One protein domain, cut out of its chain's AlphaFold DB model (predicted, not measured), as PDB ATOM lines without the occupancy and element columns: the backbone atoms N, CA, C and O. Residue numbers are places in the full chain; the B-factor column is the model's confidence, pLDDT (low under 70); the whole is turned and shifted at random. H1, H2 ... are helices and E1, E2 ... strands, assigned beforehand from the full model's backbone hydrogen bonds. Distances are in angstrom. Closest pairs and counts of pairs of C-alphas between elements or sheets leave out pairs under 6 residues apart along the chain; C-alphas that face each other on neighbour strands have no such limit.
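What this domain is: This is residues 3 to 205 of the 206 residues of the protein "Amidohydro-rel domain-containing protein" of Candidatus Aminicenantes bacterium RBG_13_59_9 (UniProt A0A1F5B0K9). A small twisted wall of four parallel strands, E1 to E4, has H3 and H8 packed on one face, with H6 between these two helices. Short helices H2, H4 and H5 lie beyond the ends to which the strands run, H9, H10 and H11 gather beyond E4, and residues 194 to 205, of which 194 to 203 belong to H12, stick out. The 203 printed residues hold twelve named helices and four strands, in the order H1 E1 H2 H3 E2 H4 H5 H6 E3 H7 H8 E4 H9 H10 H11 H12. The sheet's order is E1 E2 E3 E4, and the class is mixed, helices and strands. The whole is compact, with a radius of gyration of the C-alphas of 17.2 A and spans of 50 by 40 by 34 A.

How they stand to each other: Start at H1, residues 3 to 11, which only just touches H3, residues 33 to 44, with 3 pairs of C-alphas within 8 A; the closest are those of Ser 3 and Leu 41, 7.0 A apart. H3 touches H1 with its residues 37 to 41 alone, and their lines stand at a shallow tilt of 23 degrees, the same way. Edge strand E1, residues 18 to 21, is parallel to E2, residues 49 to 51, where N 21 and O 50 are 3.0 A apart, within hydrogen-bond range. With H2, residues 23 to 26, and H3 they form a strand-helix-strand unit, two parallel neighbour strands joined through helices, with a right-handed crossover. H4, residues 60 to 63, touches no helix, while H5, residues 69 to 72, is close to H2 but not clearly touching, C-alphas 24 and 71 being closest at 5.6 A. These two and H6, residues 74 to 83, link E2 to E3, residues 89 to 91, in a second such unit; across the strands N 51 and O 90 are 3.0 A apart. H6 only grazes the sheet, with residues 74 to 81. H7, residues 92 to 95, lies only just over E4, residues 112 to 115, with 3 of its 4 C-alphas falling on that strand. The third unit is E3, H7, H8, residues 99 to 108, and E4, again right-handed; look for N 91 and O 113, 2.8 A apart. H3 and H8 on one face of the sheet make two layers. H6 and H8 touch at a shallow tilt of 23 degrees, the closest C-alphas, of Pro 74 and Thr 102, being 5.5 A apart. H9, residues 124 to 136, is close to H8 but not clearly touching, 7.5 A between the closest C-alphas, 103 and 134. H10, residues 155 to 165, only just touches H11, residues 171 to 185, with 3 pairs of C-alphas within 8 A, the closest being 163 and 174, 6.5 A apart. H12, residues 190 to 203, is close to H11 but not clearly touching, C-alphas 183 and 193 being closest at 7.4 A. Every O i to N i+4 pair is within hydrogen-bond range in H1, H8, H9, H10 and H12, against 6 of 8 in H3, 3 of 6 in H6 and 9 of 11 in H11; H2, H4, H5 and H7 are too short for one.

Where its parts are: Find C-alpha 3 at (-42.694, 15.125, -20.304), where H1 begins its 12.2 A. H3 covers 16.9 A, H9 18.0 A and H11 19.7 A. E4 runs 10.4 A to C-alpha 115 at (-32.679, 37.311, -10.571). H12 covers 20.6 A and ends at C-alpha 203, (-51.314, 54.122, -16.878).

The domain as a whole: The C-alphas farthest apart, of Pro 33 and Asn 205, are 52.1 A apart. The printed part has no cut. Its one long link, H9 to H10, is residues 137 to 154. Residues 201 to 205 are under 70 in pLDDT.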
ATOM      1  N   SER A   3     -43.134  14.426 -19.095       82.50
ATOM      2  CA  SER A   3     -42.694  15.125 -20.304       82.50
ATOM      3  C   SER A   3     -43.805  15.326 -21.345       82.50
ATOM      4  O   SER A   3     -43.849  16.372 -21.987       82.50
ATOM      5  N   ASP A   4     -44.738  14.378 -21.481       87.56
ATOM      6  CA  ASP A   4     -45.858  14.488 -22.433       87.56
ATOM      7  C   ASP A   4     -46.865  15.552 -21.979       87.56
ATOM      8  O   ASP A   4     -47.399  16.319 -22.786       87.56
ATOM      9  N   VAL A   5     -47.089  15.637 -20.664       90.38
ATOM     10  CA  VAL A   5     -47.958  16.652 -20.055       90.38
ATOM     11  C   VAL A   5     -47.358  18.041 -20.255       90.38
ATOM     12  O   VAL A   5     -48.051  18.944 -20.717       90.38
ATOM     13  N   LEU A   6     -46.063  18.207 -19.965       91.12
ATOM     14  CA  LEU A   6     -45.363  19.483 -20.141       91.12
ATOM     15  C   LEU A   6     -45.365  19.936 -21.605       91.12
ATOM     16  O   LEU A   6     -45.657  21.099 -21.882       91.12
ATOM     17  N   ARG A   7     -45.133  19.013 -22.547       91.06
ATOM     18  CA  ARG A   7     -45.223  19.293 -23.987       91.06
ATOM     19  C   ARG A   7     -46.618  19.768 -24.389       91.06
ATOM     20  O   ARG A   7     -46.742  20.803 -25.031       91.06
ATOM     21  N   THR A   8     -47.665  19.081 -23.934       92.50
ATOM     22  CA  THR A   8     -49.058  19.466 -24.218       92.50
ATOM     23  C   THR A   8     -49.390  20.859 -23.658       92.50
ATOM     24  O   THR A   8     -50.068  21.669 -24.298       92.50
ATOM     25  N   LEU A   9     -48.905  21.181 -22.453       92.75
ATOM     26  CA  LEU A   9     -49.090  22.508 -21.858       92.75
ATOM     27  C   LEU A   9     -48.333  23.597 -22.629       92.75
ATOM     28  O   LEU A   9     -48.854  24.703 -22.779       92.75
ATOM     29  N   PHE A  10     -47.141  23.293 -23.140       91.50
ATOM     30  CA  PHE A  10     -46.379  24.212 -23.982       91.50
ATOM     31  C   PHE A  10     -47.071  24.462 -25.325       91.50
ATOM     32  O   PHE A  10     -47.313  25.612 -25.681       91.50
ATOM     33  N   GLU A  11     -47.471  23.404 -26.029       91.88
ATOM     34  CA  GLU A  11     -48.133  23.493 -27.339       91.88
ATOM     35  C   GLU A  11     -49.478  24.233 -27.267       91.88
ATOM     36  O   GLU A  11     -49.852  24.945 -28.197       91.88
ATOM     37  N   SER A  12     -50.182  24.139 -26.135       94.75
ATOM     38  CA  SER A  12     -51.402  24.920 -25.878       94.75
ATOM     39  C   SER A  12     -51.143  26.364 -25.419       94.75
ATOM     40  O   SER A  12     -52.092  27.100 -25.148       94.75
ATOM     41  N   GLY A  13     -49.879  26.787 -25.293       91.19
ATOM     42  CA  GLY A  13     -49.479  28.121 -24.833       91.19
ATOM     43  C   GLY A  13     -49.692  28.376 -23.335       91.19
ATOM     44  O   GLY A  13     -49.540  29.512 -22.873       91.19
ATOM     45  N   ARG A  14     -50.052  27.336 -22.569       91.38
ATOM     46  CA  ARG A  14     -50.301  27.395 -21.118       91.38
ATOM     47  C   ARG A  14     -49.019  27.314 -20.293       91.38
ATOM     48  O   ARG A  14     -49.019  27.748 -19.147       91.38
ATOM     49  N   LEU A  15     -47.948  26.777 -20.870       91.12
ATOM     50  CA  LEU A  15     -46.608  26.748 -20.297       91.12
ATOM     51  C   LEU A  15     -45.696  27.665 -21.114       91.12
ATOM     52  O   LEU A  15     -45.625  27.540 -22.333       91.12
ATOM     53  N   LYS A  16     -45.000  28.580 -20.441       89.00
ATOM     54  CA  LYS A  16     -44.043  29.511 -21.073       89.00
ATOM     55  C   LYS A  16     -42.642  29.425 -20.485       89.00
ATOM     56  O   LYS A  16     -41.696  29.931 -21.076       89.00
ATOM     57  N   ILE A  17     -42.547  28.846 -19.297       90.88
ATOM     58  CA  ILE A  17     -41.380  28.828 -18.431       90.88
ATOM     59  C   ILE A  17     -41.455  27.539 -17.611       90.88
ATOM     60  O   ILE A  17     -42.555  27.101 -17.268       90.88
ATOM     61  N   LEU A  18     -40.305  26.956 -17.291       92.19
ATOM     62  CA  LEU A  18     -40.174  25.798 -16.418       92.19
ATOM     63  C   LEU A  18     -39.474  26.193 -15.109       92.19
ATOM     64  O   LEU A  18     -38.484  26.914 -15.124       92.19
ATOM     65  N   GLY A  19     -39.982  25.728 -13.970       89.06
ATOM     66  CA  GLY A  19     -39.428  26.006 -12.642       89.06
ATOM     67  C   GLY A  19     -40.461  26.587 -11.667       89.06
ATOM     68  O   GLY A  19     -41.629  26.744 -12.015       89.06
ATOM     69  N   GLU A  20     -40.080  26.903 -10.436       93.44
ATOM     70  CA  GLU A  20     -38.731  26.808  -9.859       93.44
ATOM     71  C   GLU A  20     -38.253  25.362  -9.641       93.44
ATOM     72  O   GLU A  20     -38.961  24.543  -9.057       93.44
ATOM     73  N   VAL A  21     -37.065  25.008 -10.153       95.69
ATOM     74  CA  VAL A  21     -36.467  23.688  -9.902       95.69
ATOM     75  C   VAL A  21     -35.817  23.697  -8.521       95.69
ATOM     76  O   VAL A  21     -34.701  24.179  -8.352       95.69
ATOM     77  N   CYS A  22     -36.513  23.120  -7.542       95.50
ATOM     78  CA  CYS A  22     -36.120  23.085  -6.130       95.50
ATOM     79  C   CYS A  22     -35.369  21.798  -5.730       95.50
ATOM     80  O   CYS A  22     -35.548  21.288  -4.625       95.50
ATOM     81  N   ALA A  23     -34.518  21.260  -6.613       96.00
ATOM     82  CA  ALA A  23     -33.804  19.986  -6.413       96.00
ATOM     83  C   ALA A  23     -32.996  19.928  -5.101       96.00
ATOM     84  O   ALA A  23     -32.904  18.882  -4.450       96.00
ATOM     85  N   GLN A  24     -32.479  21.080  -4.670       95.56
ATOM     86  CA  GLN A  24     -31.759  21.255  -3.414       95.56
ATOM     87  C   GLN A  24     -32.558  20.779  -2.187       95.56
ATOM     88  O   GLN A  24     -31.970  20.208  -1.267       95.56
ATOM     89  N   TYR A  25     -33.886  20.959  -2.170       96.69
ATOM     90  CA  TYR A  25     -34.756  20.548  -1.057       96.69
ATOM     91  C   TYR A  25     -34.855  19.026  -0.924       96.69
ATOM     92  O   TYR A  25     -34.986  18.506   0.186       96.69
ATOM     93  N   ASP A  26     -34.689  18.308  -2.035       96.50
ATOM     94  CA  ASP A  26     -34.643  16.847  -2.079       96.50
ATOM     95  C   ASP A  26     -33.228  16.275  -1.891       96.50
ATOM     96  O   ASP A  26     -33.036  15.056  -1.928       96.50
ATOM     97  N   GLY A  27     -32.237  17.133  -1.622       96.88
ATOM     98  CA  GLY A  27     -30.838  16.739  -1.454       96.88
ATOM     99  C   GLY A  27     -30.158  16.342  -2.760       96.88
ATOM    100  O   GLY A  27     -29.200  15.569  -2.732       96.88
ATOM    101  N   LEU A  28     -30.659  16.842  -3.888       97.88
ATOM    102  CA  LEU A  28     -30.128  16.566  -5.214       97.88
ATOM    103  C   LEU A  28     -29.298  17.748  -5.714       97.88
ATOM    104  O   LEU A  28     -29.603  18.909  -5.440       97.88
ATOM    105  N   SER A  29     -28.251  17.435  -6.477       97.44
ATOM    106  CA  SER A  29     -27.549  18.437  -7.280       97.44
ATOM    107  C   SER A  29     -28.480  18.946  -8.390       97.44
ATOM    108  O   SER A  29     -29.241  18.147  -8.942       97.44
ATOM    109  N   PRO A  30     -28.403  20.224  -8.804       95.88
ATOM    110  CA  PRO A  30     -29.106  20.684 -10.003       95.88
ATOM    111  C   PRO A  30     -28.634  19.969 -11.282       95.88
ATOM    112  O   PRO A  30     -29.344  19.971 -12.281       95.88
ATOM    113  N   SER A  31     -27.469  19.314 -11.244       97.69
ATOM    114  CA  SER A  31     -26.954  18.464 -12.323       97.69
ATOM    115  C   SER A  31     -27.274  16.976 -12.155       97.69
ATOM    116  O   SER A  31     -26.768  16.159 -12.927       97.69
ATOM    117  N   ASP A  32     -28.092  16.589 -11.175       98.06
ATOM    118  CA  ASP A  32     -28.435  15.182 -10.964       98.06
ATOM    119  C   ASP A  32     -29.098  14.568 -12.221       98.06
ATOM    120  O   ASP A  32     -30.003  15.184 -12.798       98.06
ATOM    121  N   PRO A  33     -28.684  13.365 -12.676       96.62
ATOM    122  CA  PRO A  33     -29.255  12.712 -13.856       96.62
ATOM    123  C   PRO A  33     -30.776  12.528 -13.818       96.62
ATOM    124  O   PRO A  33     -31.393  12.427 -14.876       96.62
ATOM    125  N   VAL A  34     -31.407  12.512 -12.637       96.38
ATOM    126  CA  VAL A  34     -32.874  12.438 -12.533       96.38
ATOM    127  C   VAL A  34     -33.576  13.649 -13.167       96.38
ATOM    128  O   VAL A  34     -34.713  13.529 -13.623       96.38
ATOM    129  N   LEU A  35     -32.896  14.798 -13.239       96.19
ATOM    130  CA  LEU A  35     -33.408  16.033 -13.839       96.19
ATOM    131  C   LEU A  35     -33.126  16.128 -15.345       96.19
ATOM    132  O   LEU A  35     -33.691  16.989 -16.017       96.19
ATOM    133  N   GLU A  36     -32.302  15.237 -15.903       95.94
ATOM    134  CA  GLU A  36     -31.917  15.266 -17.320       95.94
ATOM    135  C   GLU A  36     -33.130  15.294 -18.267       95.94
ATOM    136  O   GLU A  36     -33.191  16.175 -19.125       95.94
ATOM    137  N   PRO A  37     -34.167  14.438 -18.114       95.31
ATOM    138  CA  PRO A  37     -35.318  14.483 -19.018       95.31
ATOM    139  C   PRO A  37     -36.104  15.799 -18.944       95.31
ATOM    140  O   PRO A  37     -36.801  16.152 -19.897       95.31
ATOM    141  N   TYR A  38     -36.026  16.509 -17.814       95.25
ATOM    142  CA  TYR A  38     -36.682  17.799 -17.615       95.25
ATOM    143  C   TYR A  38     -35.939  18.912 -18.360       95.25
ATOM    144  O   TYR A  38     -36.560  19.650 -19.129       95.25
ATOM    145  N   PHE A  39     -34.616  18.994 -18.200       97.38
ATOM    146  CA  PHE A  39     -33.795  20.001 -18.877       97.38
ATOM    147  C   PHE A  39     -33.662  19.741 -20.381       97.38
ATOM    148  O   PHE A  39     -33.812  20.677 -21.164       97.38
ATOM    149  N   ALA A  40     -33.532  18.481 -20.806       97.19
ATOM    150  CA  ALA A  40     -33.563  18.112 -22.221       97.19
ATOM    151  C   ALA A  40     -34.883  18.526 -22.891       97.19
ATOM    152  O   ALA A  40     -34.894  19.024 -24.020       97.19
ATOM    153  N   LEU A  41     -36.015  18.357 -22.195       96.06
ATOM    154  CA  LEU A  41     -37.305  18.811 -22.708       96.06
ATOM    155  C   LEU A  41     -37.348  20.338 -22.818       96.06
ATOM    156  O   LEU A  41     -37.739  20.842 -23.872       96.06
ATOM    157  N   ALA A  42     -36.935  21.050 -21.764       97.06
ATOM    158  CA  ALA A  42     -36.876  22.509 -21.736       97.06
ATOM    159  C   ALA A  42     -36.042  23.058 -22.904       97.06
ATOM    160  O   ALA A  42     -36.510  23.914 -23.654       97.06
ATOM    161  N   GLU A  43     -34.855  22.489 -23.122       97.88
ATOM    162  CA  GLU A  43     -33.965  22.854 -24.221       97.88
ATOM    163  C   GLU A  43     -34.608  22.572 -25.585       97.88
ATOM    164  O   GLU A  43     -34.611  23.439 -26.458       97.88
ATOM    165  N   SER A  44     -35.213  21.388 -25.762       96.88
ATOM    166  CA  SER A  44     -35.846  20.993 -27.030       96.88
ATOM    167  C   SER A  44     -37.021  21.887 -27.434       96.88
ATOM    168  O   SER A  44     -37.308  22.030 -28.622       96.88
ATOM    169  N   LEU A  45     -37.708  22.470 -26.449       95.94
ATOM    170  CA  LEU A  45     -38.850  23.359 -26.643       95.94
ATOM    171  C   LEU A  45     -38.452  24.843 -26.656       95.94
ATOM    172  O   LEU A  45     -39.320  25.688 -26.853       95.94
ATOM    173  N   ASP A  46     -37.172  25.164 -26.437       95.62
ATOM    174  CA  ASP A  46     -36.688  26.527 -26.183       95.62
ATOM    175  C   ASP A  46     -37.486  27.232 -25.067       95.62
ATOM    176  O   ASP A  46     -37.878  28.396 -25.178       95.62
ATOM    177  N   VAL A  47     -37.742  26.515 -23.971       96.19
ATOM    178  CA  VAL A  47     -38.399  27.041 -22.769       96.19
ATOM    179  C   VAL A  47     -37.339  27.286 -21.698       96.19
ATOM    180  O   VAL A  47     -36.622  26.351 -21.344       96.19
ATOM    181  N   PRO A  48     -37.216  28.512 -21.155       97.50
ATOM    182  CA  PRO A  48     -36.229  28.788 -20.123       97.50
ATOM    183  C   PRO A  48     -36.576  28.080 -18.805       97.50
ATOM    184  O   PRO A  48     -37.757  27.888 -18.491       97.50
ATOM    185  N   ALA A  49     -35.547  27.752 -18.021       97.56
ATOM    186  CA  ALA A  49     -35.678  27.081 -16.730       97.56
ATOM    187  C   ALA A  49     -35.151  27.924 -15.553       97.56
ATOM    188  O   ALA A  49     -34.028  28.423 -15.600       97.56
ATOM    189  N   CYS A  50     -35.949  28.041 -14.489       97.62
ATOM    190  CA  CYS A  50     -35.528  28.598 -13.202       97.62
ATOM    191  C   CYS A  50     -34.883  27.501 -12.369       97.62
ATOM    192  O   CYS A  50     -35.498  26.439 -12.209       97.62
ATOM    193  N   VAL A  51     -33.733  27.767 -11.760       97.88
ATOM    194  CA  VAL A  51     -33.152  26.854 -10.772       97.88
ATOM    195  C   VAL A  51     -32.972  27.572  -9.443       97.88
ATOM    196  O   VAL A  51     -32.309  28.610  -9.381       97.88
ATOM    197  N   HIS A  52     -33.555  26.991  -8.392       97.12
ATOM    198  CA  HIS A  52     -33.333  27.422  -7.019       97.12
ATOM    199  C   HIS A  52     -31.879  27.152  -6.655       97.12
ATOM    200  O   HIS A  52     -31.454  25.994  -6.652       97.12
ATOM    201  N   MET A  53     -31.129  28.200  -6.332       94.81
ATOM    202  CA  MET A  53     -29.759  28.075  -5.856       94.81
ATOM    203  C   MET A  53     -29.567  28.960  -4.637       94.81
ATOM    204  O   MET A  53     -29.993  30.112  -4.615       94.81
ATOM    205  N   GLY A  54     -28.845  28.435  -3.654       88.00
ATOM    206  CA  GLY A  54     -28.354  29.213  -2.533       88.00
ATOM    207  C   GLY A  54     -29.035  28.883  -1.211       88.00
ATOM    208  O   GLY A  54     -29.136  27.718  -0.814       88.00
ATOM    209  N   MET A  55     -29.391  29.925  -0.464       86.06
ATOM    210  CA  MET A  55     -29.972  29.810   0.870       86.06
ATOM    211  C   MET A  55     -31.497  29.684   0.846       86.06
ATOM    212  O   MET A  55     -32.174  30.124  -0.072       86.06
ATOM    213  N   SER A  56     -32.029  29.127   1.930       90.62
ATOM    214  CA  SER A  56     -33.461  29.099   2.223       90.62
ATOM    215  C   SER A  56     -33.708  29.700   3.613       90.62
ATOM    216  O   SER A  56     -32.792  30.235   4.248       90.62
ATOM    217  N   LEU A  57     -34.949  29.639   4.089       88.56
ATOM    218  CA  LEU A  57     -35.352  30.201   5.375       88.56
ATOM    219  C   LEU A  57     -34.632  29.516   6.556       88.56
ATOM    220  O   LEU A  57     -34.316  28.323   6.498       88.56
ATOM    221  N   PRO A  58     -34.392  30.239   7.669       90.81
ATOM    222  CA  PRO A  58     -33.871  29.639   8.893       90.81
ATOM    223  C   PRO A  58     -34.703  28.428   9.336       90.81
ATOM    224  O   PRO A  58     -35.930  28.478   9.334       90.81
ATOM    225  N   GLY A  59     -34.031  27.339   9.720       94.19
ATOM    226  CA  GLY A  59     -34.693  26.107  10.160       94.19
ATOM    227  C   GLY A  59     -35.199  25.205   9.029       94.19
ATOM    228  O   GLY A  59     -35.818  24.186   9.319       94.19
ATOM    229  N   ILE A  60     -34.907  25.506   7.754       94.75
ATOM    230  CA  ILE A  60     -35.435  24.729   6.619       94.75
ATOM    231  C   ILE A  60     -35.173  23.220   6.712       94.75
ATOM    232  O   ILE A  60     -35.971  22.422   6.235       94.75
ATOM    233  N   THR A  61     -34.093  22.792   7.367       95.38
ATOM    234  CA  THR A  61     -33.770  21.369   7.536       95.38
ATOM    235  C   THR A  61     -34.762  20.608   8.419       95.38
ATOM    236  O   THR A  61     -34.745  19.382   8.416       95.38
ATOM    237  N   GLU A  62     -35.622  21.293   9.174       96.31
ATOM    238  CA  GLU A  62     -36.698  20.658   9.943       96.31
ATOM    239  C   GLU A  62     -37.828  20.159   9.030       96.31
ATOM    240  O   GLU A  62     -38.336  19.055   9.225       96.31
ATOM    241  N   SER A  63     -38.189  20.935   8.002       95.19
ATOM    242  CA  SER A  63     -39.227  20.579   7.023       95.19
ATOM    243  C   SER A  63     -38.670  19.918   5.756       95.19
ATOM    244  O   SER A  63     -39.361  19.110   5.139       95.19
ATOM    245  N   ALA A  64     -37.412  20.188   5.404       96.50
ATOM    246  CA  ALA A  64     -36.673  19.563   4.308       96.50
ATOM    247  C   ALA A  64     -35.336  18.970   4.812       96.50
ATOM    248  O   ALA A  64     -34.267  19.544   4.589       96.50
ATOM    249  N   PRO A  65     -35.343  17.785   5.459       97.00
ATOM    250  CA  PRO A  65     -34.156  17.202   6.108       97.00
ATOM    251  C   PRO A  65     -32.973  16.900   5.183       97.00
ATOM    252  O   PRO A  65     -31.842  16.713   5.645       97.00
ATOM    253  N   LYS A  66     -33.216  16.833   3.872       97.62
ATOM    254  CA  LYS A  66     -32.189  16.612   2.849       97.62
ATOM    255  C   LYS A  66     -31.576  17.903   2.314       97.62
ATOM    256  O   LYS A  66     -30.527  17.829   1.682       97.62
ATOM    257  N   PHE A  67     -32.164  19.063   2.613       97.44
ATOM    258  CA  PHE A  67     -31.649  20.352   2.174       97.44
ATOM    259  C   PHE A  67     -30.216  20.558   2.663       97.44
ATOM    260  O   PHE A  67     -29.911  20.382   3.848       97.44
ATOM    261  N   ARG A  68     -29.320  20.947   1.761       94.94
ATOM    262  CA  ARG A  68     -27.946  21.327   2.100       94.94
ATOM    263  C   ARG A  68     -27.632  22.651   1.432       94.94
ATOM    264  O   ARG A  68     -27.833  22.783   0.231       94.94
ATOM    265  N   VAL A  69     -27.071  23.595   2.186       95.06
ATOM    266  CA  VAL A  69     -26.598  24.879   1.634       95.06
ATOM    267  C   VAL A  69     -25.576  24.634   0.518       95.06
ATOM    268  O   VAL A  69     -25.653  25.260  -0.527       95.06
ATOM    269  N   SER A  70     -24.702  23.632   0.676       95.75
ATOM    270  CA  SER A  70     -23.697  23.258  -0.330       95.75
ATOM    271  C   SER A  70     -24.277  22.838  -1.683       95.75
ATOM    272  O   SER A  70     -23.607  23.009  -2.694       95.75
ATOM    273  N   LEU A  71     -25.498  22.293  -1.718       96.94
ATOM    274  CA  LEU A  71     -26.176  21.926  -2.966       96.94
ATOM    275  C   LEU A  71     -26.767  23.139  -3.701       96.94
ATOM    276  O   LEU A  71     -27.183  23.009  -4.846       96.94
ATOM    277  N   GLY A  72     -26.762  24.307  -3.059       96.06
ATOM    278  CA  GLY A  72     -27.124  25.587  -3.649       96.06
ATOM    279  C   GLY A  72     -25.942  26.349  -4.253       96.06
ATOM    280  O   GLY A  72     -26.124  27.496  -4.641       96.06
ATOM    281  N   ASN A  73     -24.738  25.766  -4.321       97.62
ATOM    282  CA  ASN A  73     -23.591  26.420  -4.956       97.62
ATOM    283  C   ASN A  73     -23.758  26.444  -6.497       97.62
ATOM    284  O   ASN A  73     -23.840  25.366  -7.093       97.62
ATOM    285  N   PRO A  74     -23.768  27.625  -7.155       97.88
ATOM    286  CA  PRO A  74     -23.934  27.780  -8.602       97.88
ATOM    287  C   PRO A  74     -22.979  26.956  -9.467       97.88
ATOM    288  O   PRO A  74     -23.375  26.544 -10.554       97.88
ATOM    289  N   LEU A  75     -21.765  26.643  -8.996       98.00
ATOM    290  CA  LEU A  75     -20.826  25.795  -9.745       98.00
ATOM    291  C   LEU A  75     -21.389  24.398 -10.029       98.00
ATOM    292  O   LEU A  75     -21.005  23.764 -11.006       98.00
ATOM    293  N   LEU A  76     -22.351  23.923  -9.233       98.19
ATOM    294  CA  LEU A  76     -23.015  22.642  -9.480       98.19
ATOM    295  C   LEU A  76     -23.880  22.637 -10.747       98.19
ATOM    296  O   LEU A  76     -24.286  21.559 -11.178       98.19
ATOM    297  N   LEU A  77     -24.171  23.795 -11.350       98.19
ATOM    298  CA  LEU A  77     -24.892  23.897 -12.623       98.19
ATOM    299  C   LEU A  77     -24.024  23.545 -13.832       98.19
ATOM    300  O   LEU A  77     -24.576  23.213 -14.876       98.19
ATOM    301  N   GLU A  78     -22.697  23.607 -13.709       97.94
ATOM    302  CA  GLU A  78     -21.756  23.489 -14.829       97.94
ATOM    303  C   GLU A  78     -21.988  22.235 -15.686       97.94
ATOM    304  O   GLU A  78     -22.128  22.322 -16.904       97.94
ATOM    305  N   GLU A  79     -22.129  21.068 -15.057       98.19
ATOM    306  CA  GLU A  79     -22.365  19.803 -15.767       98.19
ATOM    307  C   GLU A  79     -23.712  19.771 -16.514       98.19
ATOM    308  O   GLU A  79     -23.833  19.181 -17.588       98.19
ATOM    309  N   MET A  80     -24.756  20.399 -15.970       98.06
ATOM    310  CA  MET A  80     -26.051  20.545 -16.646       98.06
ATOM    311  C   MET A  80     -25.957  21.538 -17.809       98.06
ATOM    312  O   MET A  80     -26.432  21.239 -18.903       98.06
ATOM    313  N   LEU A  81     -25.283  22.673 -17.615       98.56
ATOM    314  CA  LEU A  81     -25.092  23.691 -18.650       98.56
ATOM    315  C   LEU A  81     -24.263  23.163 -19.830       98.56
ATOM    316  O   LEU A  81     -24.571  23.469 -20.981       98.56
ATOM    317  N   ASN A  82     -23.261  22.323 -19.562       98.38
ATOM    318  CA  ASN A  82     -22.450  21.679 -20.596       98.38
ATOM    319  C   ASN A  82     -23.224  20.614 -21.386       98.38
ATOM    320  O   ASN A  82     -22.985  20.448 -22.584       98.38
ATOM    321  N   ARG A  83     -24.176  19.918 -20.752       98.25
ATOM    322  CA  ARG A  83     -25.100  19.006 -21.448       98.25
ATOM    323  C   ARG A  83     -26.155  19.749 -22.266       98.25
ATOM    324  O   ARG A  83     -26.515  19.271 -23.340       98.25
ATOM    325  N   HIS A  84     -26.594  20.917 -21.793       98.31
ATOM    326  CA  HIS A  84     -27.654  21.725 -22.402       98.31
ATOM    327  C   HIS A  84     -27.186  23.137 -22.790       98.31
ATOM    328  O   HIS A  84     -27.696  24.138 -22.271       98.31
ATOM    329  N   PRO A  85     -26.231  23.274 -23.727       97.94
ATOM    330  CA  PRO A  85     -25.623  24.562 -24.049       97.94
ATOM    331  C   PRO A  85     -26.597  25.569 -24.684       97.94
ATOM    332  O   PRO A  85     -26.268  26.750 -24.790       97.94
ATOM    333  N   LYS A  86     -27.786  25.144 -25.133       98.12
ATOM    334  CA  LYS A  86     -28.813  26.034 -25.704       98.12
ATOM    335  C   LYS A  86     -29.915  26.380 -24.707       98.12
ATOM    336  O   LYS A  86     -30.712  27.278 -24.996       98.12
ATOM    337  N   LEU A  87     -29.981  25.691 -23.567       98.50
ATOM    338  CA  LEU A  87     -30.989  25.955 -22.552       98.50
ATOM    339  C   LEU A  87     -30.719  27.301 -21.885       98.50
ATOM    340  O   LEU A  87     -29.667  27.537 -21.300       98.50
ATOM    341  N   ARG A  88     -31.715  28.182 -21.942       98.25
ATOM    342  CA  ARG A  88     -31.724  29.418 -21.165       98.25
ATOM    343  C   ARG A  88     -32.052  29.086 -19.716       98.25
ATOM    344  O   ARG A  88     -33.105  28.513 -19.442       98.25
ATOM    345  N   VAL A  89     -31.174  29.474 -18.805       98.44
ATOM    346  CA  VAL A  89     -31.332  29.216 -17.371       98.44
ATOM    347  C   VAL A  89     -31.288  30.538 -16.636       98.44
ATOM    348  O   VAL A  89     -30.533  31.429 -17.026       98.44
ATOM    349  N   TRP A  90     -32.070  30.678 -15.574       97.94
ATOM    350  CA  TRP A  90     -31.768  31.713 -14.601       97.94
ATOM    351  C   TRP A  90     -31.686  31.166 -13.183       97.94
ATOM    352  O   TRP A  90     -32.431  30.267 -12.788       97.94
ATOM    353  N   ILE A  91     -30.706  31.699 -12.464       98.19
ATOM    354  CA  ILE A  91     -30.388  31.394 -11.078       98.19
ATOM    355  C   ILE A  91     -31.267  32.285 -10.209       98.19
ATOM    356  O   ILE A  91     -31.196  33.515 -10.296       98.19
ATOM    357  N   ALA A  92     -32.101  31.669  -9.386       96.31
ATOM    358  CA  ALA A  92     -32.952  32.417  -8.484       96.31
ATOM    359  C   ALA A  92     -32.122  33.060  -7.350       96.31
ATOM    360  O   ALA A  92     -31.079  32.537  -6.945       96.31
ATOM    361  N   HIS A  93     -32.566  34.218  -6.855       93.88
ATOM    362  CA  HIS A  93     -32.029  34.880  -5.651       93.88
ATOM    363  C   HIS A  93     -30.528  35.211  -5.735       93.88
ATOM    364  O   HIS A  93     -29.807  35.200  -4.732       93.88
ATOM    365  N   MET A  94     -30.036  35.492  -6.947       92.06
ATOM    366  CA  MET A  94     -28.639  35.850  -7.229       92.06
ATOM    367  C   MET A  94     -27.630  34.734  -6.875       92.06
ATOM    368  O   MET A  94     -26.418  34.943  -6.892       92.06
ATOM    369  N   GLY A  95     -28.111  33.533  -6.533       93.69
ATOM    370  CA  GLY A  95     -27.286  32.443  -6.010       93.69
ATOM    371  C   GLY A  95     -26.705  32.709  -4.615       93.69
ATOM    372  O   GLY A  95     -25.710  32.093  -4.236       93.69
ATOM    373  N   LEU A  96     -27.292  33.626  -3.832       93.75
ATOM    374  CA  LEU A  96     -26.815  33.952  -2.482       93.75
ATOM    375  C   LEU A  96     -26.750  32.706  -1.577       93.75
ATOM    376  O   LEU A  96     -27.734  31.980  -1.485       93.75
ATOM    377  N   PRO A  97     -25.654  32.471  -0.827       93.31
ATOM    378  CA  PRO A  97     -24.547  33.395  -0.559       93.31
ATOM    379  C   PRO A  97     -23.339  33.256  -1.509       93.31
ATOM    380  O   PRO A  97     -22.318  33.903  -1.286       93.31
ATOM    381  N   TYR A  98     -23.420  32.417  -2.541       96.31
ATOM    382  CA  TYR A  98     -22.306  32.030  -3.415       96.31
ATOM    383  C   TYR A  98     -22.094  33.003  -4.582       96.31
ATOM    384  O   TYR A  98     -22.081  32.617  -5.748       96.31
ATOM    385  N   LEU A  99     -21.958  34.294  -4.276       94.88
ATOM    386  CA  LEU A  99     -21.891  35.337  -5.304       94.88
ATOM    387  C   LEU A  99     -20.690  35.181  -6.238       94.88
ATOM    388  O   LEU A  99     -20.833  35.320  -7.445       94.88
ATOM    389  N   GLN A 100     -19.515  34.840  -5.707       96.12
ATOM    390  CA  GLN A 100     -18.312  34.678  -6.530       96.12
ATOM    391  C   GLN A 100     -18.471  33.529  -7.533       96.12
ATOM    392  O   GLN A 100     -18.077  33.638  -8.693       96.12
ATOM    393  N   GLU A 101     -19.102  32.439  -7.104       97.56
ATOM    394  CA  GLU A 101     -19.466  31.321  -7.962       97.56
ATOM    395  C   GLU A 101     -20.537  31.698  -8.988       97.56
ATOM    396  O   GLU A 101     -20.407  31.319 -10.154       97.56
ATOM    397  N   THR A 102     -21.550  32.482  -8.595       97.44
ATOM    398  CA  THR A 102     -22.532  33.045  -9.533       97.44
ATOM    399  C   THR A 102     -21.818  33.837 -10.626       97.44
ATOM    400  O   THR A 102     -22.069  33.589 -11.803       97.44
ATOM    401  N   TYR A 103     -20.879  34.724 -10.276       96.38
ATOM    402  CA  TYR A 103     -20.141  35.534 -11.254       96.38
ATOM    403  C   TYR A 103     -19.333  34.661 -12.217       96.38
ATOM    404  O   TYR A 103     -19.326  34.912 -13.422       96.38
ATOM    405  N   GLY A 104     -18.698  33.604 -11.701       96.75
ATOM    406  CA  GLY A 104     -17.991  32.619 -12.518       96.75
ATOM    407  C   GLY A 104     -18.906  31.959 -13.552       96.75
ATOM    408  O   GLY A 104     -18.557  31.893 -14.730       96.75
ATOM    409  N   ILE A 105     -20.107  31.541 -13.141       98.19
ATOM    410  CA  ILE A 105     -21.099  30.963 -14.056       98.19
ATOM    411  C   ILE A 105     -21.597  32.002 -15.068       98.19
ATOM    412  O   ILE A 105     -21.581  31.733 -16.267       98.19
ATOM    413  N   LEU A 106     -22.004  33.196 -14.629       97.81
ATOM    414  CA  LEU A 106     -22.521  34.229 -15.534       97.81
ATOM    415  C   LEU A 106     -21.473  34.658 -16.570       97.81
ATOM    416  O   LEU A 106     -21.805  34.813 -17.746       97.81
ATOM    417  N   GLY A 107     -20.210  34.789 -16.159       96.00
ATOM    418  CA  GLY A 107     -19.108  35.183 -17.035       96.00
ATOM    419  C   GLY A 107     -18.742  34.143 -18.100       96.00
ATOM    420  O   GLY A 107     -18.255  34.514 -19.168       96.00
ATOM    421  N   VAL A 108     -18.984  32.853 -17.838       97.38
ATOM    422  CA  VAL A 108     -18.681  31.755 -18.775       97.38
ATOM    423  C   VAL A 108     -19.882  31.405 -19.658       97.38
ATOM    424  O   VAL A 108     -19.709  31.124 -20.846       97.38
ATOM    425  N   TYR A 109     -21.098  31.436 -19.106       98.25
ATOM    426  CA  TYR A 109     -22.309  30.935 -19.757       98.25
ATOM    427  C   TYR A 109     -23.277  32.088 -20.100       98.25
ATOM    428  O   TYR A 109     -24.132  32.449 -19.288       98.25
ATOM    429  N   PRO A 110     -23.215  32.669 -21.317       96.75
ATOM    430  CA  PRO A 110     -24.010  33.847 -21.695       96.75
ATOM    431  C   PRO A 110     -25.525  33.593 -21.771       96.75
ATOM    432  O   PRO A 110     -26.321  34.533 -21.833       96.75
ATOM    433  N   GLN A 111     -25.939  32.324 -21.808       97.81
ATOM    434  CA  GLN A 111     -27.336  31.902 -21.742       97.81
ATOM    435  C   GLN A 111     -27.889  31.841 -20.309       97.81
ATOM    436  O   GLN A 111     -29.088  31.603 -20.144       97.81
ATOM    437  N   VAL A 112     -27.041  32.057 -19.296       98.56
ATOM    438  CA  VAL A 112     -27.412  32.048 -17.879       98.56
ATOM    439  C   VAL A 112     -27.611  33.470 -17.379       98.56
ATOM    440  O   VAL A 112     -26.811  34.360 -17.654       98.56
ATOM    441  N   TYR A 113     -28.718  33.692 -16.683       98.62
ATOM    442  CA  TYR A 113     -29.051  34.949 -16.017       98.62
ATOM    443  C   TYR A 113     -29.212  34.681 -14.516       98.62
ATOM    444  O   TYR A 113     -29.265  33.531 -14.084       98.62
ATOM    445  N   ALA A 114     -29.311  35.724 -13.706       98.00
ATOM    446  CA  ALA A 114     -29.723  35.614 -12.313       98.00
ATOM    447  C   ALA A 114     -30.841  36.616 -12.027       98.00
ATOM    448  O   ALA A 114     -30.964  37.619 -12.732       98.00
ATOM    449  N   ASP A 115     -31.670  36.354 -11.020       97.31
ATOM    450  CA  ASP A 115     -32.679  37.311 -10.571       97.31
ATOM    451  C   ASP A 115     -32.418  37.839  -9.155       97.31
ATOM    452  O   ASP A 115     -31.689  37.243  -8.367       97.31
ATOM    453  N   LEU A 116     -33.019  38.986  -8.839       96.19
ATOM    454  CA  LEU A 116     -32.924  39.640  -7.527       96.19
ATOM    455  C   LEU A 116     -34.017  39.190  -6.544       96.19
ATOM    456  O   LEU A 116     -34.294  39.881  -5.558       96.19
ATOM    457  N   SER A 117     -34.671  38.064  -6.834       93.81
ATOM    458  CA  SER A 117     -35.814  37.590  -6.059       93.81
ATOM    459  C   SER A 117     -35.424  37.312  -4.604       93.81
ATOM    460  O   SER A 117     -34.261  37.061  -4.294       93.81
ATOM    461  N   ALA A 118     -36.376  37.499  -3.685       91.38
ATOM    462  CA  ALA A 118     -36.173  37.424  -2.233       91.38
ATOM    463  C   ALA A 118     -35.151  38.415  -1.615       91.38
ATOM    464  O   ALA A 118     -35.028  38.470  -0.392       91.38
ATOM    465  N   GLY A 119     -34.474  39.274  -2.394       89.69
ATOM    466  CA  GLY A 119     -33.487  40.230  -1.866       89.69
ATOM    467  C   GLY A 119     -34.051  41.228  -0.843       89.69
ATOM    468  O   GLY A 119     -33.343  41.663   0.066       89.69
ATOM    469  N   TRP A 120     -35.347  41.539  -0.938       89.25
ATOM    470  CA  TRP A 120     -36.076  42.418  -0.016       89.25
ATOM    471  C   TRP A 120     -36.310  41.809   1.380       89.25
ATOM    472  O   TRP A 120     -36.700  42.537   2.291       89.25
ATOM    473  N   LEU A 121     -36.054  40.506   1.575       89.12
ATOM    474  CA  LEU A 121     -36.105  39.856   2.894       89.12
ATOM    475  C   LEU A 121     -34.926  40.254   3.798       89.12
ATOM    476  O   LEU A 121     -34.996  40.081   5.016       89.12
ATOM    477  N   GLY A 122     -33.833  40.748   3.211       89.38
ATOM    478  CA  GLY A 122     -32.659  41.225   3.934       89.38
ATOM    479  C   GLY A 122     -32.759  42.696   4.347       89.38
ATOM    480  O   GLY A 122     -33.831  43.292   4.419       89.38
ATOM    481  N   THR A 123     -31.607  43.315   4.601       93.81
ATOM    482  CA  THR A 123     -31.520  44.774   4.745       93.81
ATOM    483  C   THR A 123     -31.224  45.417   3.395       93.81
ATOM    484  O   THR A 123     -30.506  44.855   2.565       93.81
ATOM    485  N   ARG A 124     -31.702  46.651   3.199       95.44
ATOM    486  CA  ARG A 124     -31.377  47.443   2.003       95.44
ATOM    487  C   ARG A 124     -29.868  47.624   1.817       95.44
ATOM    488  O   ARG A 124     -29.391  47.635   0.691       95.44
ATOM    489  N   GLU A 125     -29.121  47.739   2.914       96.69
ATOM    490  CA  GLU A 125     -27.658  47.838   2.890       96.69
ATOM    491  C   GLU A 125     -27.008  46.582   2.301       96.69
ATOM    492  O   GLU A 125     -26.208  46.695   1.376       96.69
ATOM    493  N   SER A 126     -27.391  45.390   2.774       94.56
ATOM    494  CA  SER A 126     -26.860  44.132   2.238       94.56
ATOM    495  C   SER A 126     -27.270  43.926   0.780       94.56
ATOM    496  O   SER A 126     -26.431  43.561  -0.042       94.56
ATOM    497  N   PHE A 127     -28.524  44.233   0.435       95.88
ATOM    498  CA  PHE A 127     -28.998  44.188  -0.946       95.88
ATOM    499  C   PHE A 127     -28.178  45.111  -1.861       95.88
ATOM    500  O   PHE A 127     -27.700  44.674  -2.906       95.88
ATOM    501  N   TYR A 128     -27.949  46.366  -1.457       97.50
ATOM    502  CA  TYR A 128     -27.135  47.315  -2.222       97.50
ATOM    503  C   TYR A 128     -25.670  46.903  -2.310       97.50
ATOM    504  O   TYR A 128     -25.065  47.111  -3.357       97.50
ATOM    505  N   ALA A 129     -25.094  46.334  -1.249       96.31
ATOM    506  CA  ALA A 129     -23.721  45.842  -1.277       96.31
ATOM    507  C   ALA A 129     -23.557  44.730  -2.323       96.31
ATOM    508  O   ALA A 129     -22.679  44.824  -3.178       96.31
ATOM    509  N   ASN A 130     -24.455  43.743  -2.315       95.06
ATOM    510  CA  ASN A 130     -24.418  42.632  -3.264       95.06
ATOM    511  C   ASN A 130     -24.680  43.106  -4.703       95.06
ATOM    512  O   ASN A 130     -23.910  42.794  -5.605       95.06
ATOM    513  N   LEU A 131     -25.713  43.930  -4.916       96.31
ATOM    514  CA  LEU A 131     -26.037  44.452  -6.246       96.31
ATOM    515  C   LEU A 131     -24.930  45.361  -6.798       96.31
ATOM    516  O   LEU A 131     -24.673  45.370  -7.997       96.31
ATOM    517  N   ARG A 132     -24.256  46.137  -5.947       96.62
ATOM    518  CA  ARG A 132     -23.109  46.948  -6.372       96.62
ATOM    519  C   ARG A 132     -21.955  46.067  -6.839       96.62
ATOM    520  O   ARG A 132     -21.359  46.380  -7.866       96.62
ATOM    521  N   GLU A 133     -21.662  44.996  -6.109       94.56
ATOM    522  CA  GLU A 133     -20.608  44.049  -6.477       94.56
ATOM    523  C   GLU A 133     -20.897  43.399  -7.840       94.56
ATOM    524  O   GLU A 133     -20.045  43.443  -8.720       94.56
ATOM    525  N   GLU A 134     -22.122  42.922  -8.077       91.81
ATOM    526  CA  GLU A 134     -22.567  42.378  -9.376       91.81
ATOM    527  C   GLU A 134     -22.294  43.327 -10.556       91.81
ATOM    528  O   GLU A 134     -21.811  42.936 -11.624       91.81
ATOM    529  N   ILE A 135     -22.593  44.614 -10.364       94.81
ATOM    530  CA  ILE A 135     -22.362  45.639 -11.382       94.81
ATOM    531  C   ILE A 135     -20.866  45.853 -11.621       94.81
ATOM    532  O   ILE A 135     -20.454  45.971 -12.776       94.81
ATOM    533  N   VAL A 136     -20.055  45.880 -10.559       94.62
ATOM    534  CA  VAL A 136     -18.589  46.013 -10.649       94.62
ATOM    535  C   VAL A 136     -17.968  44.822 -11.381       94.62
ATOM    536  O   VAL A 136     -17.061  45.017 -12.188       94.62
ATOM    537  N   GLN A 137     -18.496  43.616 -11.173       93.88
ATOM    538  CA  GLN A 137     -18.050  42.388 -11.839       93.88
ATOM    539  C   GLN A 137     -18.532  42.272 -13.296       93.88
ATOM    540  O   GLN A 137     -18.231  41.299 -13.981       93.88
ATOM    541  N   GLY A 138     -19.274  43.264 -13.803       93.56
ATOM    542  CA  GLY A 138     -19.734  43.304 -15.192       93.56
ATOM    543  C   GLY A 138     -20.963  42.438 -15.482       93.56
ATOM    544  O   GLY A 138     -21.376  42.342 -16.637       93.56
ATOM    545  N   CYS A 139     -21.604  41.872 -14.456       95.50
ATOM    546  CA  CYS A 139     -22.747  40.968 -14.609       95.50
ATOM    547  C   CYS A 139     -24.073  41.700 -14.876       95.50
ATOM    548  O   CYS A 139     -25.087  41.071 -15.165       95.50
ATOM    549  N   GLY A 140     -24.096  43.038 -14.858       95.56
ATOM    550  CA  GLY A 140     -25.325  43.845 -14.918       95.56
ATOM    551  C   GLY A 140     -26.256  43.601 -16.115       95.56
ATOM    552  O   GLY A 140     -27.441  43.908 -16.028       95.56
ATOM    553  N   LYS A 141     -25.773  43.023 -17.225       97.38
ATOM    554  CA  LYS A 141     -26.609  42.631 -18.380       97.38
ATOM    555  C   LYS A 141     -27.209  41.215 -18.242       97.38
ATOM    556  O   LYS A 141     -27.981  40.800 -19.102       97.38
ATOM    557  N   GLN A 142     -26.899  40.476 -17.185       98.12
ATOM    558  CA  GLN A 142     -27.442  39.144 -16.883       98.12
ATOM    559  C   GLN A 142     -28.312  39.129 -15.616       98.12
ATOM    560  O   GLN A 142     -28.849  38.085 -15.265       98.12
ATOM    561  N   ILE A 143     -28.518  40.281 -14.967       97.88
ATOM    562  CA  ILE A 143     -29.336  40.398 -13.752       97.88
ATOM    563  C   ILE A 143     -30.756  40.857 -14.089       97.88
ATOM    564  O   ILE A 143     -30.949  41.900 -14.711       97.88
ATOM    565  N   MET A 144     -31.766  40.107 -13.669       98.38
ATOM    566  CA  MET A 144     -33.179  40.420 -13.876       98.38
ATOM    567  C   MET A 144     -33.858  40.787 -12.560       98.38
ATOM    568  O   MET A 144     -33.521  40.291 -11.487       98.38
ATOM    569  N   PHE A 145     -34.880  41.626 -12.636       98.00
ATOM    570  CA  PHE A 145     -35.798  41.801 -11.527       98.00
ATOM    571  C   PHE A 145     -36.608  40.521 -11.290       98.00
ATOM    572  O   PHE A 145     -37.227  39.979 -12.204       98.00
ATOM    573  N   GLY A 146     -36.652  40.101 -10.033       95.38
ATOM    574  CA  GLY A 146     -37.604  39.142  -9.493       95.38
ATOM    575  C   GLY A 146     -37.954  39.587  -8.079       95.38
ATOM    576  O   GLY A 146     -37.115  40.175  -7.402       95.38
ATOM    577  N   SER A 147     -39.187  39.356  -7.631       92.50
ATOM    578  CA  SER A 147     -39.595  39.693  -6.259       92.50
ATOM    579  C   SER A 147     -39.617  38.482  -5.335       92.50
ATOM    580  O   SER A 147     -39.397  38.643  -4.145       92.50
ATOM    581  N   ASP A 148     -39.875  37.280  -5.853       91.12
ATOM    582  CA  ASP A 148     -40.288  36.124  -5.040       91.12
ATOM    583  C   ASP A 148     -41.496  36.443  -4.133       91.12
ATOM    584  O   ASP A 148     -41.583  36.081  -2.958       91.12
ATOM    585  N   GLN A 149     -42.441  37.225  -4.664       88.06
ATOM    586  CA  GLN A 149     -43.664  37.539  -3.939       88.06
ATOM    587  C   GLN A 149     -44.562  36.300  -3.866       88.06
ATOM    588  O   GLN A 149     -45.289  35.991  -4.808       88.06
ATOM    589  N   MET A 150     -44.543  35.635  -2.713       82.69
ATOM    590  CA  MET A 150     -45.498  34.583  -2.366       82.69
ATOM    591  C   MET A 150     -46.719  35.182  -1.654       82.69
ATOM    592  O   MET A 150     -47.674  35.620  -2.291       82.69
ATOM    593  N   THR A 151     -46.690  35.261  -0.322       83.06
ATOM    594  CA  THR A 151     -47.820  35.731   0.498       83.06
ATOM    595  C   THR A 151     -47.662  37.165   1.007       83.06
ATOM    596  O   THR A 151     -48.545  37.660   1.706       83.06
ATOM    597  N   TRP A 152     -46.553  37.841   0.691       84.69
ATOM    598  CA  TRP A 152     -46.257  39.198   1.164       84.69
ATOM    599  C   TRP A 152     -46.758  40.251   0.174       84.69
ATOM    600  O   TRP A 152     -46.189  40.366  -0.910       84.69
ATOM    601  N   PRO A 153     -47.799  41.031   0.510       83.38
ATOM    602  CA  PRO A 153     -48.477  41.896  -0.457       83.38
ATOM    603  C   PRO A 153     -47.578  42.998  -1.035       83.38
ATOM    604  O   PRO A 153     -47.722  43.324  -2.213       83.38
ATOM    605  N   ASP A 154     -46.629  43.511  -0.246       89.75
ATOM    606  CA  ASP A 154     -45.811  44.683  -0.595       89.75
ATOM    607  C   ASP A 154     -44.436  44.337  -1.193       89.75
ATOM    608  O   ASP A 154     -43.664  45.234  -1.538       89.75
ATOM    609  N   ALA A 155     -44.113  43.047  -1.336       90.44
ATOM    610  CA  ALA A 155     -42.787  42.575  -1.743       90.44
ATOM    611  C   ALA A 155     -42.326  43.160  -3.089       90.44
ATOM    612  O   ALA A 155     -41.197  43.639  -3.203       90.44
ATOM    613  N   ILE A 156     -43.203  43.179  -4.101       93.62
ATOM    614  CA  ILE A 156     -42.902  43.783  -5.410       93.62
ATOM    615  C   ILE A 156     -42.591  45.278  -5.270       93.62
ATOM    616  O   ILE A 156     -41.610  45.740  -5.848       93.62
ATOM    617  N   GLY A 157     -43.405  46.024  -4.514       94.56
ATOM    618  CA  GLY A 157     -43.234  47.468  -4.342       94.56
ATOM    619  C   GLY A 157     -41.903  47.803  -3.673       94.56
ATOM    620  O   GLY A 157     -41.119  48.571  -4.220       94.56
ATOM    621  N   ILE A 158     -41.602  47.137  -2.555       93.56
ATOM    622  CA  ILE A 158     -40.343  47.309  -1.818       93.56
ATOM    623  C   ILE A 158     -39.137  46.998  -2.712       93.56
ATOM    624  O   ILE A 158     -38.184  47.776  -2.759       93.56
ATOM    625  N   ALA A 159     -39.175  45.875  -3.436       94.62
ATOM    626  CA  ALA A 159     -38.067  45.454  -4.287       94.62
ATOM    627  C   ALA A 159     -37.817  46.434  -5.450       94.62
ATOM    628  O   ALA A 159     -36.662  46.747  -5.749       94.62
ATOM    629  N   ILE A 160     -38.878  46.958  -6.078       96.88
ATOM    630  CA  ILE A 160     -38.764  47.992  -7.120       96.88
ATOM    631  C   ILE A 160     -38.212  49.291  -6.527       96.88
ATOM    632  O   ILE A 160     -37.262  49.850  -7.074       96.88
ATOM    633  N   ASP A 161     -38.754  49.742  -5.393       97.25
ATOM    634  CA  ASP A 161     -38.335  50.981  -4.734       97.25
ATOM    635  C   ASP A 161     -36.848  50.960  -4.370       97.25
ATOM    636  O   ASP A 161     -36.158  51.968  -4.519       97.25
ATOM    637  N   TRP A 162     -36.324  49.816  -3.925       97.00
ATOM    638  CA  TRP A 162     -34.899  49.669  -3.635       97.00
ATOM    639  C   TRP A 162     -34.045  49.823  -4.899       97.00
ATOM    640  O   TRP A 162     -33.021  50.499  -4.868       97.00
ATOM    641  N   ILE A 163     -34.462  49.266  -6.036       97.62
ATOM    642  CA  ILE A 163     -33.722  49.427  -7.300       97.62
ATOM    643  C   ILE A 163     -33.794  50.880  -7.794       97.62
ATOM    644  O   ILE A 163     -32.782  51.452  -8.202       97.62
ATOM    645  N   GLU A 164     -34.966  51.511  -7.714       97.75
ATOM    646  CA  GLU A 164     -35.160  52.906  -8.127       97.75
ATOM    647  C   GLU A 164     -34.377  53.893  -7.245       97.75
ATOM    648  O   GLU A 164     -33.832  54.881  -7.744       97.75
ATOM    649  N   GLN A 165     -34.234  53.609  -5.948       97.62
ATOM    650  CA  GLN A 165     -33.490  54.444  -4.998       97.62
ATOM    651  C   GLN A 165     -31.983  54.148  -4.945       97.62
ATOM    652  O   GLN A 165     -31.258  54.849  -4.237       97.62
ATOM    653  N   ALA A 166     -31.484  53.138  -5.661       97.56
ATOM    654  CA  ALA A 166     -30.055  52.847  -5.737       97.56
ATOM    655  C   ALA A 166     -29.326  53.957  -6.520       97.56
ATOM    656  O   ALA A 166     -29.431  54.058  -7.743       97.56
ATOM    657  N   ASP A 167     -28.597  54.819  -5.813       97.31
ATOM    658  CA  ASP A 167     -27.889  55.985  -6.364       97.31
ATOM    659  C   ASP A 167     -26.658  55.622  -7.208       97.31
ATOM    660  O   ASP A 167     -26.229  56.385  -8.070       97.31
ATOM    661  N   PHE A 168     -26.118  54.428  -6.988       97.56
ATOM    662  CA  PHE A 168     -24.969  53.891  -7.703       97.56
ATOM    663  C   PHE A 168     -25.302  53.261  -9.052       97.56
ATOM    664  O   PHE A 168     -24.384  52.921  -9.797       97.56
ATOM    665  N   LEU A 169     -26.589  53.084  -9.358       98.25
ATOM    666  CA  LEU A 169     -27.041  52.591 -10.650       98.25
ATOM    667  C   LEU A 169     -27.375  53.758 -11.572       98.25
ATOM    668  O   LEU A 169     -28.106  54.683 -11.203       98.25
ATOM    669  N   THR A 170     -26.924  53.673 -12.819       98.00
ATOM    670  CA  THR A 170     -27.402  54.568 -13.874       98.00
ATOM    671  C   THR A 170     -28.865  54.274 -14.212       98.00
ATOM    672  O   THR A 170     -29.388  53.189 -13.944       98.00
ATOM    673  N   ALA A 171     -29.539  55.225 -14.864       98.00
ATOM    674  CA  ALA A 171     -30.899  55.007 -15.361       98.00
ATOM    675  C   ALA A 171     -30.982  53.818 -16.340       98.00
ATOM    676  O   ALA A 171     -31.966  53.081 -16.333       98.00
ATOM    677  N   GLU A 172     -29.938  53.598 -17.148       97.69
ATOM    678  CA  GLU A 172     -29.856  52.441 -18.044       97.69
ATOM    679  C   GLU A 172     -29.760  51.134 -17.253       97.69
ATOM    680  O   GLU A 172     -30.532  50.218 -17.515       97.69
ATOM    681  N   GLN A 173     -28.892  51.061 -16.238       98.38
ATOM    682  CA  GLN A 173     -28.741  49.860 -15.409       98.38
ATOM    683  C   GLN A 173     -30.031  49.514 -14.659       98.38
ATOM    684  O   GLN A 173     -30.439  48.354 -14.648       98.38
ATOM    685  N   LYS A 174     -30.722  50.514 -14.097       98.44
ATOM    686  CA  LYS A 174     -32.049  50.313 -13.488       98.44
ATOM    687  C   LYS A 174     -33.032  49.741 -14.502       98.44
ATOM    688  O   LYS A 174     -33.727  48.770 -14.217       98.44
ATOM    689  N   ARG A 175     -33.061  50.303 -15.716       97.88
ATOM    690  CA  ARG A 175     -33.957  49.844 -16.782       97.88
ATOM    691  C   ARG A 175     -33.617  48.442 -17.286       97.88
ATOM    692  O   ARG A 175     -34.524  47.685 -17.635       97.88
ATOM    693  N   ASP A 176     -32.339  48.098 -17.318       98.44
ATOM    694  CA  ASP A 176     -31.878  46.767 -17.680       98.44
ATOM    695  C   ASP A 176     -32.356  45.723 -16.683       98.44
ATOM    696  O   ASP A 176     -33.011  44.762 -17.092       98.44
ATOM    697  N   ILE A 177     -32.119  45.966 -15.392       98.38
ATOM    698  CA  ILE A 177     -32.551  45.088 -14.302       98.38
ATOM    699  C   ILE A 177     -34.076  44.947 -14.307       98.38
ATOM    700  O   ILE A 177     -34.598  43.835 -14.334       98.38
ATOM    701  N   LEU A 178     -34.807  46.066 -14.336       98.19
ATOM    702  CA  LEU A 178     -36.269  46.069 -14.232       98.19
ATOM    703  C   LEU A 178     -36.984  45.560 -15.491       98.19
ATOM    704  O   LEU A 178     -38.177  45.261 -15.424       98.19
ATOM    705  N   TYR A 179     -36.317  45.500 -16.651       98.25
ATOM    706  CA  TYR A 179     -36.995  45.128 -17.893       98.25
ATOM    707  C   TYR A 179     -36.095  44.564 -18.997       98.25
ATOM    708  O   TYR A 179     -36.358  43.461 -19.481       98.25
ATOM    709  N   ASN A 180     -35.078  45.304 -19.466       98.44
ATOM    710  CA  ASN A 180     -34.437  44.963 -20.750       98.44
ATOM    711  C   ASN A 180     -33.728  43.602 -20.712       98.44
ATOM    712  O   ASN A 180     -33.724  42.888 -21.718       98.44
ATOM    713  N   ASN A 181     -33.151  43.232 -19.567       98.62
ATOM    714  CA  ASN A 181     -32.489  41.943 -19.398       98.62
ATOM    715  C   ASN A 181     -33.497  40.797 -19.512       98.62
ATOM    716  O   ASN A 181     -33.265  39.874 -20.287       98.62
ATOM    717  N   ALA A 182     -34.661  40.912 -18.863       98.12
ATOM    718  CA  ALA A 182     -35.748  39.945 -19.000       98.12
ATOM    719  C   ALA A 182     -36.306  39.899 -20.430       98.12
ATOM    720  O   ALA A 182     -36.556  38.820 -20.961       98.12
ATOM    721  N   ALA A 183     -36.449  41.048 -21.097       98.31
ATOM    722  CA  ALA A 183     -36.917  41.094 -22.481       98.31
ATOM    723  C   ALA A 183     -35.969  40.352 -23.440       98.31
ATOM    724  O   ALA A 183     -36.428  39.594 -24.297       98.31
ATOM    725  N   ARG A 184     -34.651  40.522 -23.264       98.19
ATOM    726  CA  ARG A 184     -33.625  39.796 -24.024       98.19
ATOM    727  C   ARG A 184     -33.604  38.312 -23.664       98.19
ATOM    728  O   ARG A 184     -33.644  37.479 -24.565       98.19
ATOM    729  N   PHE A 185     -33.586  37.987 -22.371       98.12
ATOM    730  CA  PHE A 185     -33.564  36.614 -21.874       98.12
ATOM    731  C   PHE A 185     -34.762  35.818 -22.384       98.12
ATOM    732  O   PHE A 185     -34.586  34.745 -22.952       98.12
ATOM    733  N   LEU A 186     -35.973  36.371 -22.276       96.69
ATOM    734  CA  LEU A 186     -37.217  35.742 -22.724       96.69
ATOM    735  C   LEU A 186     -37.422  35.802 -24.245       96.69
ATOM    736  O   LEU A 186     -38.358  35.176 -24.737       96.69
ATOM    737  N   ARG A 187     -36.536  36.483 -24.988       96.19
ATOM    738  CA  ARG A 187     -36.617  36.683 -26.447       96.19
ATOM    739  C   ARG A 187     -37.932  37.337 -26.877       96.19
ATOM    740  O   ARG A 187     -38.591  36.885 -27.811       96.19
ATOM    741  N   LEU A 188     -38.326  38.402 -26.182       96.62
ATOM    742  CA  LEU A 188     -39.517  39.159 -26.556       96.62
ATOM    743  C   LEU A 188     -39.334  39.810 -27.933       96.62
ATOM    744  O   LEU A 188     -38.295  40.395 -28.234       96.62
ATOM    745  N   THR A 189     -40.375  39.728 -28.754       96.94
ATOM    746  CA  THR A 189     -40.438  40.375 -30.072       96.94
ATOM    747  C   THR A 189     -40.505  41.902 -29.943       96.94
ATOM    748  O   THR A 189     -41.007  42.413 -28.932       96.94
ATOM    749  N   PRO A 190     -40.063  42.657 -30.968       96.75
ATOM    750  CA  PRO A 190     -40.228  44.110 -31.005       96.75
ATOM    751  C   PRO A 190     -41.675  44.555 -30.760       96.75
ATOM    752  O   PRO A 190     -41.908  45.528 -30.044       96.75
ATOM    753  N   GLU A 191     -42.655  43.812 -31.275       97.12
ATOM    754  CA  GLU A 191     -44.083  44.088 -31.108       97.12
ATOM    755  C   GLU A 191     -44.533  43.901 -29.652       97.12
ATOM    756  O   GLU A 191     -45.260  44.739 -29.111       97.12
ATOM    757  N   GLN A 192     -44.081  42.832 -28.984       96.00
ATOM    758  CA  GLN A 192     -44.352  42.617 -27.557       96.00
ATOM    759  C   GLN A 192     -43.748  43.736 -26.706       96.00
ATOM    760  O   GLN A 192     -44.426  44.270 -25.826       96.00
ATOM    761  N   ILE A 193     -42.502  44.120 -26.994       96.81
ATOM    762  CA  ILE A 193     -41.806  45.197 -26.285       96.81
ATOM    763  C   ILE A 193     -42.530  46.534 -26.487       96.81
ATOM    764  O   ILE A 193     -42.788  47.247 -25.516       96.81
ATOM    765  N   ALA A 194     -42.916  46.855 -27.726       95.25
ATOM    766  CA  ALA A 194     -43.653  48.074 -28.043       95.25
ATOM    767  C   ALA A 194     -44.982  48.153 -27.275       95.25
ATOM    768  O   ALA A 194     -45.287  49.196 -26.695       95.25
ATOM    769  N   ARG A 195     -45.733  47.046 -27.202       95.69
ATOM    770  CA  ARG A 195     -46.990  46.974 -26.442       95.69
ATOM    771  C   ARG A 195     -46.782  47.243 -24.949       95.69
ATOM    772  O   ARG A 195     -47.484  48.078 -24.391       95.69
ATOM    773  N   HIS A 196     -45.786  46.618 -24.313       94.00
ATOM    774  CA  HIS A 196     -45.504  46.845 -22.887       94.00
ATOM    775  C   HIS A 196     -45.213  48.325 -22.570       94.00
ATOM    776  O   HIS A 196     -45.608  48.830 -21.520       94.00
ATOM    777  N   HIS A 197     -44.547  49.043 -23.482       90.94
ATOM    778  CA  HIS A 197     -44.256  50.474 -23.328       90.94
ATOM    779  C   HIS A 197     -45.443  51.397 -23.638       90.94
ATOM    780  O   HIS A 197     -45.473  52.535 -23.165       90.94
ATOM    781  N   GLN A 198     -46.412  50.949 -24.436       87.19
ATOM    782  CA  GLN A 198     -47.664  51.680 -24.646       87.19
ATOM    783  C   GLN A 198     -48.560  51.573 -23.410       87.19
ATOM    784  O   GLN A 198     -49.032  52.595 -22.905       87.19
ATOM    785  N   ASP A 199     -48.703  50.363 -22.864       77.12
ATOM    786  CA  ASP A 199     -49.506  50.109 -21.668       77.12
ATOM    787  C   ASP A 199     -48.986  50.913 -20.467       77.12
ATOM    788  O   ASP A 199     -49.782  51.494 -19.727       77.12
ATOM    789  N   SER A 200     -47.662  51.050 -20.311       70.94
ATOM    790  CA  SER A 200     -47.085  51.876 -19.243       70.94
ATOM    791  C   SER A 200     -47.442  53.359 -19.382       70.94
ATOM    792  O   SER A 200     -47.788  53.991 -18.390       70.94
ATOM    793  N   LYS A 201     -47.411  53.911 -20.606       62.50
ATOM    794  CA  LYS A 201     -47.746  55.324 -20.871       62.50
ATOM    795  C   LYS A 201     -49.225  55.626 -20.640       62.50
ATOM    796  O   LYS A 201     -49.557  56.719 -20.192       62.50
ATOM    797  N   SER A 202     -50.102  54.661 -20.923       58.62
ATOM    798  CA  SER A 202     -51.545  54.797 -20.686       58.62
ATOM    799  C   SER A 202     -51.919  54.813 -19.198       58.62
ATOM    800  O   SER A 202     -52.927  55.406 -18.835       58.62
ATOM    801  N   ARG A 203     -51.098  54.198 -18.334       56.41
ATOM    802  CA  ARG A 203     -51.314  54.122 -16.878       56.41
ATOM    803  C   ARG A 203     -50.628  55.241 -16.088       56.41
ATOM    804  O   ARG A 203     -50.982  55.459 -14.938       56.41
ATOM    805  N   SER A 204     -49.657  55.934 -16.681       52.69
ATOM    806  CA  SER A 204     -48.946  57.065 -16.066       52.69
ATOM    807  C   SER A 204     -49.595  58.430 -16.328       52.69
ATOM    808  O   SER A 204     -49.022  59.448 -15.950       52.69
ATOM    809  N   ASN A 205     -50.748  58.463 -17.000       33.34
ATOM    810  CA  ASN A 205     -51.521  59.678 -17.242       33.34
ATOM    811  C   ASN A 205     -52.784  59.632 -16.354       33.34
ATOM    812  O   ASN A 205     -53.690  58.861 -16.680       33.34
TER     813      ASN A 205